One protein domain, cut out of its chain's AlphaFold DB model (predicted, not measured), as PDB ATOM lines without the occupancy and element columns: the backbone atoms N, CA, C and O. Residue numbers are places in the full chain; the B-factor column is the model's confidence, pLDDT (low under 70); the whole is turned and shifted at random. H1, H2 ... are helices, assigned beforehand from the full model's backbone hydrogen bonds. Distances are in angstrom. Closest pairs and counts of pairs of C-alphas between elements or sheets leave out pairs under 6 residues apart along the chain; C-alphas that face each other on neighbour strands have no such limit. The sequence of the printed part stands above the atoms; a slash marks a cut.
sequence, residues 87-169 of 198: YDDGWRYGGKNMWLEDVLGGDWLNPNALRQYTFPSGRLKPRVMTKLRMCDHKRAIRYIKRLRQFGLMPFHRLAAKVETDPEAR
ATOM      1  N   TYR A  87     193.589 265.043 189.004       50.31
ATOM      2  CA  TYR A  87     194.993 264.739 188.756       50.31
ATOM      3  C   TYR A  87     195.217 263.636 187.698       50.31
ATOM      4  O   TYR A  87     196.357 263.442 187.278       50.31
ATOM      5  N   ASP A  88     194.145 263.002 187.197       48.94
ATOM      6  CA  ASP A  88     194.187 261.848 186.280       48.94
ATOM      7  C   ASP A  88     193.860 262.203 184.819       48.94
ATOM      8  O   ASP A  88     193.494 261.349 184.016       48.94
ATOM      9  N   ASP A  89     194.045 263.456 184.398       54.88
ATOM     10  CA  ASP A  89     194.101 263.768 182.959       54.88
ATOM     11  C   ASP A  89     195.478 263.446 182.352       54.88
ATOM     12  O   ASP A  89     195.819 263.923 181.259       54.88
ATOM     13  N   GLY A  90     196.272 262.653 183.080       48.97
ATOM     14  CA  GLY A  90     197.467 261.995 182.597       48.97
ATOM     15  C   GLY A  90     197.169 261.290 181.283       48.97
ATOM     16  O   GLY A  90     196.152 260.620 181.102       48.97
ATOM     17  N   TRP A  91     198.079 261.471 180.331       54.31
ATOM     18  CA  TRP A  91     198.177 260.637 179.137       54.31
ATOM     19  C   TRP A  91     197.971 259.157 179.503       54.31
ATOM     20  O   TRP A  91     198.279 258.790 180.632       54.31
ATOM     21  N   ARG A  92     197.533 258.318 178.549       55.31
ATOM     22  CA  ARG A  92     197.185 256.873 178.661       55.31
ATOM     23  C   ARG A  92     198.072 255.960 179.553       55.31
ATOM     24  O   ARG A  92     197.722 254.806 179.741       55.31
ATOM     25  N   TYR A  93     199.185 256.454 180.088       51.19
ATOM     26  CA  TYR A  93     200.157 255.798 180.960       51.19
ATOM     27  C   TYR A  93     200.162 256.281 182.431       51.19
ATOM     28  O   TYR A  93     201.165 256.097 183.112       51.19
ATOM     29  N   GLY A  94     199.097 256.913 182.945       50.16
ATOM     30  CA  GLY A  94     198.913 257.083 184.401       50.16
ATOM     31  C   GLY A  94     199.940 257.975 185.119       50.16
ATOM     32  O   GLY A  94     200.162 257.830 186.318       50.16
ATOM     33  N   GLY A  95     200.596 258.893 184.406       57.94
ATOM     34  CA  GLY A  95     201.487 259.873 185.031       57.94
ATOM     35  C   GLY A  95     200.700 261.028 185.649       57.94
ATOM     36  O   GLY A  95     199.832 261.588 184.981       57.94
ATOM     37  N   LYS A  96     201.039 261.427 186.885       58.75
ATOM     38  CA  LYS A  96     200.511 262.654 187.507       58.75
ATOM     39  C   LYS A  96     200.778 263.842 186.584       58.75
ATOM     40  O   LYS A  96     201.932 264.110 186.237       58.75
ATOM     41  N   ASN A  97     199.729 264.560 186.188       61.00
ATOM     42  CA  ASN A  97     199.912 265.812 185.467       61.00
ATOM     43  C   ASN A  97     200.483 266.855 186.416       61.00
ATOM     44  O   ASN A  97     199.852 267.206 187.412       61.00
ATOM     45  N   MET A  98     201.673 267.356 186.095       64.44
ATOM     46  CA  MET A  98     202.257 268.444 186.864       64.44
ATOM     47  C   MET A  98     201.458 269.712 186.588       64.44
ATOM     48  O   MET A  98     201.206 270.055 185.428       64.44
ATOM     49  N   TRP A  99     201.042 270.397 187.648       67.44
ATOM     50  CA  TRP A  99     200.544 271.753 187.511       67.44
ATOM     51  C   TRP A  99     201.716 272.636 187.115       67.44
ATOM     52  O   TRP A  99     202.810 272.530 187.673       67.44
ATOM     53  N   LEU A 100     201.500 273.506 186.131       70.25
ATOM     54  CA  LEU A 100     202.532 274.471 185.750       70.25
ATOM     55  C   LEU A 100     202.937 275.333 186.959       70.25
ATOM     56  O   LEU A 100     204.098 275.701 187.082       70.25
ATOM     57  N   GLU A 101     201.970 275.612 187.834       70.88
ATOM     58  CA  GLU A 101     202.094 276.383 189.076       70.88
ATOM     59  C   GLU A 101     203.112 275.780 190.038       70.88
ATOM     60  O   GLU A 101     204.039 276.474 190.457       70.88
ATOM     61  N   ASP A 102     202.986 274.480 190.303       73.06
ATOM     62  CA  ASP A 102     203.852 273.752 191.232       73.06
ATOM     63  C   ASP A 102     205.296 273.697 190.725       73.06
ATOM     64  O   ASP A 102     206.244 273.838 191.492       73.06
ATOM     65  N   VAL A 103     205.477 273.547 189.408       70.19
ATOM     66  CA  VAL A 103     206.809 273.518 188.776       70.19
ATOM     67  C   VAL A 103     207.455 274.903 188.762       70.19
ATOM     68  O   VAL A 103     208.679 275.019 188.811       70.19
ATOM     69  N   LEU A 104     206.647 275.958 188.666       70.56
ATOM     70  CA  LEU A 104     207.110 277.344 188.612       70.56
ATOM     71  C   LEU A 104     207.253 277.988 189.996       70.56
ATOM     72  O   LEU A 104     207.741 279.112 190.078       70.56
ATOM     73  N   GLY A 105     206.832 277.310 191.070       70.62
ATOM     74  CA  GLY A 105     206.857 277.861 192.428       70.62
ATOM     75  C   GLY A 105     206.016 279.134 192.569       70.62
ATOM     76  O   GLY A 105     206.359 280.010 193.355       70.62
ATOM     77  N   GLY A 106     204.959 279.275 191.761       72.69
ATOM     78  CA  GLY A 106     204.104 280.467 191.720       72.69
ATOM     79  C   GLY A 106     204.597 281.619 190.831       72.69
ATOM     80  O   GLY A 106     203.819 282.540 190.577       72.69
ATOM     81  N   ASP A 107     205.822 281.572 190.288       78.94
ATOM     82  CA  ASP A 107     206.331 282.619 189.390       78.94
ATOM     83  C   ASP A 107     206.145 282.265 187.906       78.94
ATOM     84  O   ASP A 107     206.974 281.637 187.237       78.94
ATOM     85  N   TRP A 108     205.013 282.710 187.371       74.50
ATOM     86  CA  TRP A 108     204.556 282.426 186.011       74.50
ATOM     87  C   TRP A 108     205.404 283.033 184.896       74.50
ATOM     88  O   TRP A 108     205.256 282.644 183.733       74.50
ATOM     89  N   LEU A 109     206.245 284.013 185.223       78.75
ATOM     90  CA  LEU A 109     207.045 284.754 184.252       78.75
ATOM     91  C   LEU A 109     208.493 284.280 184.190       78.75
ATOM     92  O   LEU A 109     209.244 284.807 183.371       78.75
ATOM     93  N   ASN A 110     208.878 283.268 184.971       86.25
ATOM     94  CA  ASN A 110     210.248 282.779 184.987       86.25
ATOM     95  C   ASN A 110     210.659 282.221 183.603       86.25
ATOM     96  O   ASN A 110     210.214 281.133 183.198       86.25
ATOM     97  N   PRO A 111     211.545 282.916 182.858       83.88
ATOM     98  CA  PRO A 111     211.907 282.511 181.508       83.88
ATOM     99  C   PRO A 111     212.682 281.191 181.503       83.88
ATOM    100  O   PRO A 111     212.584 280.439 180.536       83.88
ATOM    101  N   ASN A 112     213.418 280.865 182.570       84.81
ATOM    102  CA  ASN A 112     214.235 279.652 182.640       84.81
ATOM    103  C   ASN A 112     213.380 278.388 182.720       84.81
ATOM    104  O   ASN A 112     213.665 277.399 182.046       84.81
ATOM    105  N   ALA A 113     212.295 278.434 183.483       85.38
ATOM    106  CA  ALA A 113     211.365 277.320 183.566       85.38
ATOM    107  C   ALA A 113     210.516 277.202 182.289       85.38
ATOM    108  O   ALA A 113     210.351 276.109 181.746       85.38
ATOM    109  N   LEU A 114     210.074 278.328 181.715       87.81
ATOM    110  CA  LEU A 114     209.334 278.324 180.449       87.81
ATOM    111  C   LEU A 114     210.169 277.828 179.253       87.81
ATOM    112  O   LEU A 114     209.605 277.274 178.303       87.81
ATOM    113  N   ARG A 115     211.507 277.942 179.298       87.56
ATOM    114  CA  ARG A 115     212.418 277.352 178.296       87.56
ATOM    115  C   ARG A 115     212.279 275.835 178.186       87.56
ATOM    116  O   ARG A 115     212.383 275.316 177.075       87.56
ATOM    117  N   GLN A 116     211.958 275.129 179.271       87.50
ATOM    118  CA  GLN A 116     211.814 273.665 179.273       87.50
ATOM    119  C   GLN A 116     210.692 273.179 178.340       87.50
ATOM    120  O   GLN A 116     210.777 272.089 177.759       87.50
ATOM    121  N   TYR A 117     209.673 274.014 178.122       89.00
ATOM    122  CA  TYR A 117     208.544 273.746 177.224       89.00
ATOM    123  C   TYR A 117     208.809 274.157 175.770       89.00
ATOM    124  O   TYR A 117     207.929 274.062 174.909       89.00
ATOM    125  N   THR A 118     210.027 274.589 175.464       89.94
ATOM    126  CA  THR A 118     210.461 274.939 174.115       89.94
ATOM    127  C   THR A 118     211.606 274.045 173.669       89.94
ATOM    128  O   THR A 118     212.338 273.475 174.474       89.94
ATOM    129  N   PHE A 119     211.724 273.847 172.363       88.62
ATOM    130  CA  PHE A 119     212.870 273.164 171.783       88.62
ATOM    131  C   PHE A 119     214.083 274.104 171.718       88.62
ATOM    132  O   PHE A 119     213.895 275.317 171.596       88.62
ATOM    133  N   PRO A 120     215.311 273.560 171.636       81.31
ATOM    134  CA  PRO A 120     216.514 274.324 171.278       81.31
ATOM    135  C   PRO A 120     216.388 275.079 169.945       81.31
ATOM    136  O   PRO A 120     217.075 276.058 169.695       81.31
ATOM    137  N   SER A 121     215.455 274.679 169.078       81.88
ATOM    138  CA  SER A 121     215.132 275.406 167.845       81.88
ATOM    139  C   SER A 121     214.277 276.664 168.059       81.88
ATOM    140  O   SER A 121     214.032 277.408 167.113       81.88
ATOM    141  N   GLY A 122     213.762 276.897 169.268       83.81
ATOM    142  CA  GLY A 122     212.773 277.933 169.565       83.81
ATOM    143  C   GLY A 122     211.334 277.548 169.200       83.81
ATOM    144  O   GLY A 122     210.413 278.329 169.458       83.81
ATOM    145  N   ARG A 123     211.089 276.354 168.645       88.69
ATOM    146  CA  ARG A 123     209.728 275.831 168.435       88.69
ATOM    147  C   ARG A 123     209.083 275.469 169.780       88.69
ATOM    148  O   ARG A 123     209.766 275.049 170.709       88.69
ATOM    149  N   LEU A 124     207.768 275.636 169.891       91.56
ATOM    150  CA  LEU A 124     207.005 275.216 171.072       91.56
ATOM    151  C   LEU A 124     206.855 273.687 171.075       91.56
ATOM    152  O   LEU A 124     206.544 273.108 170.031       91.56
ATOM    153  N   LYS A 125     207.069 273.032 172.222       91.88
ATOM    154  CA  LYS A 125     206.804 271.594 172.357       91.88
ATOM    155  C   LYS A 125     205.292 271.345 172.311       91.88
ATOM    156  O   LYS A 125     204.546 272.131 172.893       91.88
ATOM    157  N   PRO A 126     204.812 270.286 171.638       90.94
ATOM    158  CA  PRO A 126     203.401 269.922 171.682       90.94
ATOM    159  C   PRO A 126     203.016 269.432 173.084       90.94
ATOM    160  O   PRO A 126     203.868 268.929 173.821       90.94
ATOM    161  N   ARG A 127     201.724 269.511 173.430       86.31
ATOM    162  CA  ARG A 127     201.186 269.087 174.740       86.31
ATOM    163  C   ARG A 127     201.668 267.702 175.174       86.31
ATOM    164  O   ARG A 127     202.002 267.507 176.337       86.31
ATOM    165  N   VAL A 128     201.736 266.775 174.218       83.62
ATOM    166  CA  VAL A 128     202.206 265.394 174.410       83.62
ATOM    167  C   VAL A 128     203.549 265.337 175.132       83.62
ATOM    168  O   VAL A 128     203.760 264.517 176.017       83.62
ATOM    169  N   MET A 129     204.456 266.243 174.772       86.12
ATOM    170  CA  MET A 129     205.812 266.273 175.303       86.12
ATOM    171  C   MET A 129     205.924 267.084 176.589       86.12
ATOM    172  O   MET A 129     206.847 266.856 177.364       86.12
ATOM    173  N   THR A 130     205.027 268.047 176.814       84.00
ATOM    174  CA  THR A 130     205.099 268.911 177.996       84.00
ATOM    175  C   THR A 130     204.491 268.276 179.240       84.00
ATOM    176  O   THR A 130     204.754 268.773 180.324       84.00
ATOM    177  N   LYS A 131     203.684 267.211 179.100       82.12
ATOM    178  CA  LYS A 131     202.995 266.532 180.220       82.12
ATOM    179  C   LYS A 131     202.156 267.486 181.094       82.12
ATOM    180  O   LYS A 131     202.001 267.278 182.292       82.12
ATOM    181  N   LEU A 132     201.634 268.545 180.472       81.38
ATOM    182  CA  LEU A 132     200.821 269.580 181.116       81.38
ATOM    183  C   LEU A 132     199.334 269.352 180.834       81.38
ATOM    184  O   LEU A 132     198.961 268.853 179.757       81.38
ATOM    185  N   ARG A 133     198.482 269.847 181.743       81.12
ATOM    186  CA  ARG A 133     197.043 270.028 181.483       81.12
ATOM    187  C   ARG A 133     196.859 270.844 180.200       81.12
ATOM    188  O   ARG A 133     197.687 271.687 179.851       81.12
ATOM    189  N   MET A 134     195.725 270.684 179.519       83.88
ATOM    190  CA  MET A 134     195.430 271.500 178.331       83.88
ATOM    191  C   MET A 134     195.369 273.003 178.654       83.88
ATOM    192  O   MET A 134     195.849 273.826 177.873       83.88
ATOM    193  N   CYS A 135     194.791 273.357 179.807       84.56
ATOM    194  CA  CYS A 135     194.670 274.739 180.275       84.56
ATOM    195  C   CYS A 135     196.048 275.376 180.488       84.56
ATOM    196  O   CYS A 135     196.338 276.435 179.922       84.56
ATOM    197  N   ASP A 136     196.917 274.671 181.204       86.75
ATOM    198  CA  ASP A 136     198.282 275.095 181.503       86.75
ATOM    199  C   ASP A 136     199.153 275.153 180.261       86.75
ATOM    200  O   ASP A 136     199.883 276.117 180.059       86.75
ATOM    201  N   HIS A 137     199.016 274.179 179.366       89.62
ATOM    202  CA  HIS A 137     199.715 274.181 178.091       89.62
ATOM    203  C   HIS A 137     199.375 275.434 177.266       89.62
ATOM    204  O   HIS A 137     200.266 276.133 176.781       89.62
ATOM    205  N   LYS A 138     198.085 275.787 177.159       91.50
ATOM    206  CA  LYS A 138     197.649 277.026 176.489       91.50
ATOM    207  C   LYS A 138     198.158 278.279 177.205       91.50
ATOM    208  O   LYS A 138     198.471 279.275 176.550       91.50
ATOM    209  N   ARG A 139     198.196 278.271 178.539       89.19
ATOM    210  CA  ARG A 139     198.674 279.398 179.352       89.19
ATOM    211  C   ARG A 139     200.187 279.598 179.178       89.19
ATOM    212  O   ARG A 139     200.597 280.691 178.796       89.19
ATOM    213  N   ALA A 140     200.984 278.537 179.286       89.81
ATOM    214  CA  ALA A 140     202.427 278.537 179.046       89.81
ATOM    215  C   ALA A 140     202.784 279.040 177.640       89.81
ATOM    216  O   ALA A 140     203.650 279.900 177.490       89.81
ATOM    217  N   ILE A 141     202.068 278.588 176.602       92.75
ATOM    218  CA  ILE A 141     202.273 279.074 175.227       92.75
ATOM    219  C   ILE A 141     202.052 280.586 175.127       92.75
ATOM    220  O   ILE A 141     202.823 281.273 174.454       92.75
ATOM    221  N   ARG A 142     201.011 281.121 175.776       92.56
ATOM    222  CA  ARG A 142     200.741 282.565 175.776       92.56
ATOM    223  C   ARG A 142     201.866 283.342 176.454       92.56
ATOM    224  O   ARG A 142     202.301 284.344 175.895       92.56
ATOM    225  N   TYR A 143     202.376 282.869 177.589       91.38
ATOM    226  CA  TYR A 143     203.490 283.528 178.275       91.38
ATOM    227  C   TYR A 143     204.785 283.471 177.479       91.38
ATOM    228  O   TYR A 143     205.417 284.504 177.293       91.38
ATOM    229  N   ILE A 144     205.124 282.320 176.898       91.75
ATOM    230  CA  ILE A 144     206.295 282.192 176.021       91.75
ATOM    231  C   ILE A 144     206.204 283.173 174.846       91.75
ATOM    232  O   ILE A 144     207.189 283.824 174.506       91.75
ATOM    233  N   LYS A 145     205.025 283.318 174.228       92.50
ATOM    234  CA  LYS A 145     204.818 284.288 173.142       92.50
ATOM    235  C   LYS A 145     204.981 285.734 173.618       92.50
ATOM    236  O   LYS A 145     205.672 286.494 172.946       92.50
ATOM    237  N   ARG A 146     204.413 286.100 174.772       92.06
ATOM    238  CA  ARG A 146     204.558 287.449 175.353       92.06
ATOM    239  C   ARG A 146     206.009 287.766 175.715       92.06
ATOM    240  O   ARG A 146     206.516 288.809 175.331       92.06
ATOM    241  N   LEU A 147     206.712 286.848 176.376       89.94
ATOM    242  CA  LEU A 147     208.122 287.033 176.740       89.94
ATOM    243  C   LEU A 147     209.031 287.175 175.515       89.94
ATOM    244  O   LEU A 147     210.027 287.890 175.577       89.94
ATOM    245  N   ARG A 148     208.686 286.530 174.395       90.25
ATOM    246  CA  ARG A 148     209.381 286.725 173.114       90.25
ATOM    247  C   ARG A 148     209.117 288.097 172.514       90.25
ATOM    248  O   ARG A 148     210.047 288.705 172.003       90.25
ATOM    249  N   GLN A 149     207.879 288.587 172.589       89.94
ATOM    250  CA  GLN A 149     207.535 289.939 172.137       89.94
ATOM    251  C   GLN A 149     208.278 291.008 172.943       89.94
ATOM    252  O   GLN A 149     208.777 291.963 172.365       89.94
ATOM    253  N   PHE A 150     208.421 290.810 174.255       88.38
ATOM    254  CA  PHE A 150     209.187 291.707 175.124       88.38
ATOM    255  C   PHE A 150     210.711 291.534 175.027       88.38
ATOM    256  O   PHE A 150     211.444 292.250 175.697       88.38
ATOM    257  N   GLY A 151     211.213 290.567 174.252       85.12
ATOM    258  CA  GLY A 151     212.650 290.295 174.141       85.12
ATOM    259  C   GLY A 151     213.289 289.640 175.376       85.12
ATOM    260  O   GLY A 151     214.485 289.371 175.369       85.12
ATOM    261  N   LEU A 152     212.508 289.319 176.413       86.00
ATOM    262  CA  LEU A 152     212.978 288.649 177.633       86.00
ATOM    263  C   LEU A 152     213.336 287.174 177.389       86.00
ATOM    264  O   LEU A 152     214.203 286.609 178.055       86.00
ATOM    265  N   MET A 153     212.673 286.534 176.422       84.31
ATOM    266  CA  MET A 153     212.951 285.156 176.022       84.31
ATOM    267  C   MET A 153     213.376 285.110 174.548       84.31
ATOM    268  O   MET A 153     212.527 285.272 173.669       84.31
ATOM    269  N   PRO A 154     214.657 284.840 174.240       78.06
ATOM    270  CA  PRO A 154     215.109 284.755 172.860       78.06
ATOM    271  C   PRO A 154     214.575 283.494 172.176       78.06
ATOM    272  O   PRO A 154     214.422 282.432 172.790       78.06
ATOM    273  N   PHE A 155     214.360 283.576 170.862       76.12
ATOM    274  CA  PHE A 155     214.251 282.376 170.036       76.12
ATOM    275  C   PHE A 155     215.608 281.667 170.088       76.12
ATOM    276  O   PHE A 155     216.608 282.251 169.692       76.12
ATOM    277  N   HIS A 156     215.671 280.435 170.594       67.50
ATOM    278  CA  HIS A 156     216.944 279.748 170.866       67.50
ATOM    279  C   HIS A 156     217.902 279.646 169.661       67.50
ATOM    280  O   HIS A 156     219.110 279.622 169.859       67.50
ATOM    281  N   ARG A 157     217.402 279.722 168.417       62.62
ATOM    282  CA  ARG A 157     218.242 279.878 167.212       62.62
ATOM    283  C   ARG A 157     219.091 281.153 167.206       62.62
ATOM    284  O   ARG A 157     220.204 281.126 166.703       62.62
ATOM    285  N   LEU A 158     218.560 282.258 167.722       63.31
ATOM    286  CA  LEU A 158     219.293 283.515 167.848       63.31
ATOM    287  C   LEU A 158     220.325 283.425 168.972       63.31
ATOM    288  O   LEU A 158     221.442 283.879 168.786       63.31
ATOM    289  N   ALA A 159     219.983 282.776 170.092       63.53
ATOM    290  CA  ALA A 159     220.926 282.568 171.192       63.53
ATOM    291  C   ALA A 159     222.131 281.714 170.764       63.53
ATOM    292  O   ALA A 159     223.261 282.125 170.983       63.53
ATOM    293  N   ALA A 160     221.895 280.594 170.070       62.66
ATOM    294  CA  ALA A 160     222.972 279.738 169.571       62.66
ATOM    295  C   ALA A 160     223.894 280.479 168.594       62.66
ATOM    296  O   ALA A 160     225.106 280.363 168.705       62.66
ATOM    297  N   LYS A 161     223.330 281.286 167.680       64.25
ATOM    298  CA  LYS A 161     224.126 282.119 166.764       64.25
ATOM    299  C   LYS A 161     224.976 283.144 167.512       64.25
ATOM    300  O   LYS A 161     226.167 283.220 167.253       64.25
ATOM    301  N   VAL A 162     224.386 283.845 168.481       63.66
ATOM    302  CA  VAL A 162     225.087 284.815 169.340       63.66
ATOM    303  C   VAL A 162     226.200 284.161 170.167       63.66
ATOM    304  O   VAL A 162     227.217 284.796 170.417       63.66
ATOM    305  N   GLU A 163     226.038 282.905 170.590       64.62
ATOM    306  CA  GLU A 163     227.083 282.163 171.308       64.62
ATOM    307  C   GLU A 163     228.256 281.759 170.403       64.62
ATOM    308  O   GLU A 163     229.400 281.771 170.856       64.62
ATOM    309  N   THR A 164     227.991 281.418 169.138       71.81
ATOM    310  CA  THR A 164     229.033 281.088 168.148       71.81
ATOM    311  C   THR A 164     229.686 282.301 167.494       71.81
ATOM    312  O   THR A 164     230.823 282.172 167.049       71.81
ATOM    313  N   ASP A 165     229.011 283.450 167.421       70.69
ATOM    314  CA  ASP A 165     229.564 284.656 166.802       70.69
ATOM    315  C   ASP A 165     230.563 285.345 167.753       70.69
ATOM    316  O   ASP A 165     230.162 285.894 168.786       70.69
ATOM    317  N   PRO A 166     231.869 285.378 167.417       67.94
ATOM    318  CA  PRO A 166     232.882 285.999 168.268       67.94
ATOM    319  C   PRO A 166     232.682 287.516 168.411       67.94
ATOM    320  O   PRO A 166     233.095 288.084 169.417       67.94
ATOM    321  N   GLU A 167     232.007 288.156 167.451       69.62
ATOM    322  CA  GLU A 167     231.696 289.594 167.453       69.62
ATOM    323  C   GLU A 167     230.472 289.953 168.310       69.62
ATOM    324  O   GLU A 167     230.363 291.072 168.810       69.62
ATOM    325  N   ALA A 168     229.548 289.009 168.517       64.31
ATOM    326  CA  ALA A 168     228.367 289.208 169.360       64.31
ATOM    327  C   ALA A 168     228.669 288.977 170.850       64.31
ATOM    328  O   ALA A 168     227.868 289.321 171.730       64.31
ATOM    329  N   ARG A 169     229.838 288.402 171.152       64.19
ATOM    330  CA  ARG A 169     230.328 288.231 172.513       64.19
ATOM    331  C   ARG A 169     230.587 289.620 173.084       64.19
ATOM    332  O   ARG A 169     231.476 290.327 172.620       64.19
TER     333      ARG A 169
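AT A GLANCE: This is residues 87 to 169 of the 198 residues of the protein "Hypothetical protein" of Polarella glacialis (UniProt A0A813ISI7). One long helix, H4, runs along the length of a loose body of short helices and loops, with the short helix H2 packed beside its residues 140 to 147 and the short helices H1 and H3 near its first residues. At one end the last part of H5 and the tail after it, residues 161 to 169, stick out as an arm; at the other end lies the stretch 87 to 99, which has no named element. The 83 printed residues hold five named helices, in the order H1, H2, H3, H4, H5, and no named strand; the class is all helix, though under half of the residues, 39 of 83, are in named elements. The whole is only just loose, close to compact, with a radius of gyration of the C-alphas of 14.6 A and spans of 50 by 24 by 18 A.

HOW THE PARTS SIT: After residues 87 to 99 comes H1, residues 100 to 104, which touches no helix. It is close to but not clearly touching H2, residues 111 to 115; their closest C-alphas, those of Leu 104 and Ala 113, are 6.6 A apart. H1 is also close to but not clearly touching H4, residues 134 to 149, where the closest C-alphas, those of Leu 100 and Asp 136, are 6.0 A apart. H2 touches H4 with 4 pairs of C-alphas within 8 A, the closest being those of Leu 114 and Ile 144 at 6.6 A; on H4 this involves residues 140 to 147 alone. H3, residues 127 to 130, and H4 only just touch, with 3 pairs of C-alphas within 8 A, and touch only at the corner by their tight link; the closest C-alphas are those of Arg 127 and His 137, 6.3 A apart, and H4 takes part with residues 134 to 137 alone. H5, residues 156 to 164, touches no helix and is apart from H1, H2, H3 and H4. In H1, H2, H4 and H5 every O i to N i+4 pair is within hydrogen-bond range; H3 is too short for such a pair, and its one O i to N i+3 pair is within range.

IN THESE COORDINATES: H1 begins with C-alpha 100 at (202.532, 274.471, 185.750). H4, the longest helix, measures 22.9 A from C-alpha 134 at (195.430, 271.500, 178.331) to C-alpha 149. H5 measures 12.5 A and ends with C-alpha 164 at (229.033, 281.088, 168.148). H1 and H2 are each 6.1 A long, and H3 is 5.1 A.

THE WHOLE: The C-alphas farthest apart, those of Asp 88 and Glu 167, are 50.3 A apart. Without residues 161 to 169 the body spans 37 by 24 by 16 A. The printed part has no cut, and the link from H2 to H3, of 11 residues, is long. The mean pLDDT of the printed part is 76.8; it is under 70 in residues 87 to 99, 156 to 163 and 166 to 169 of this model.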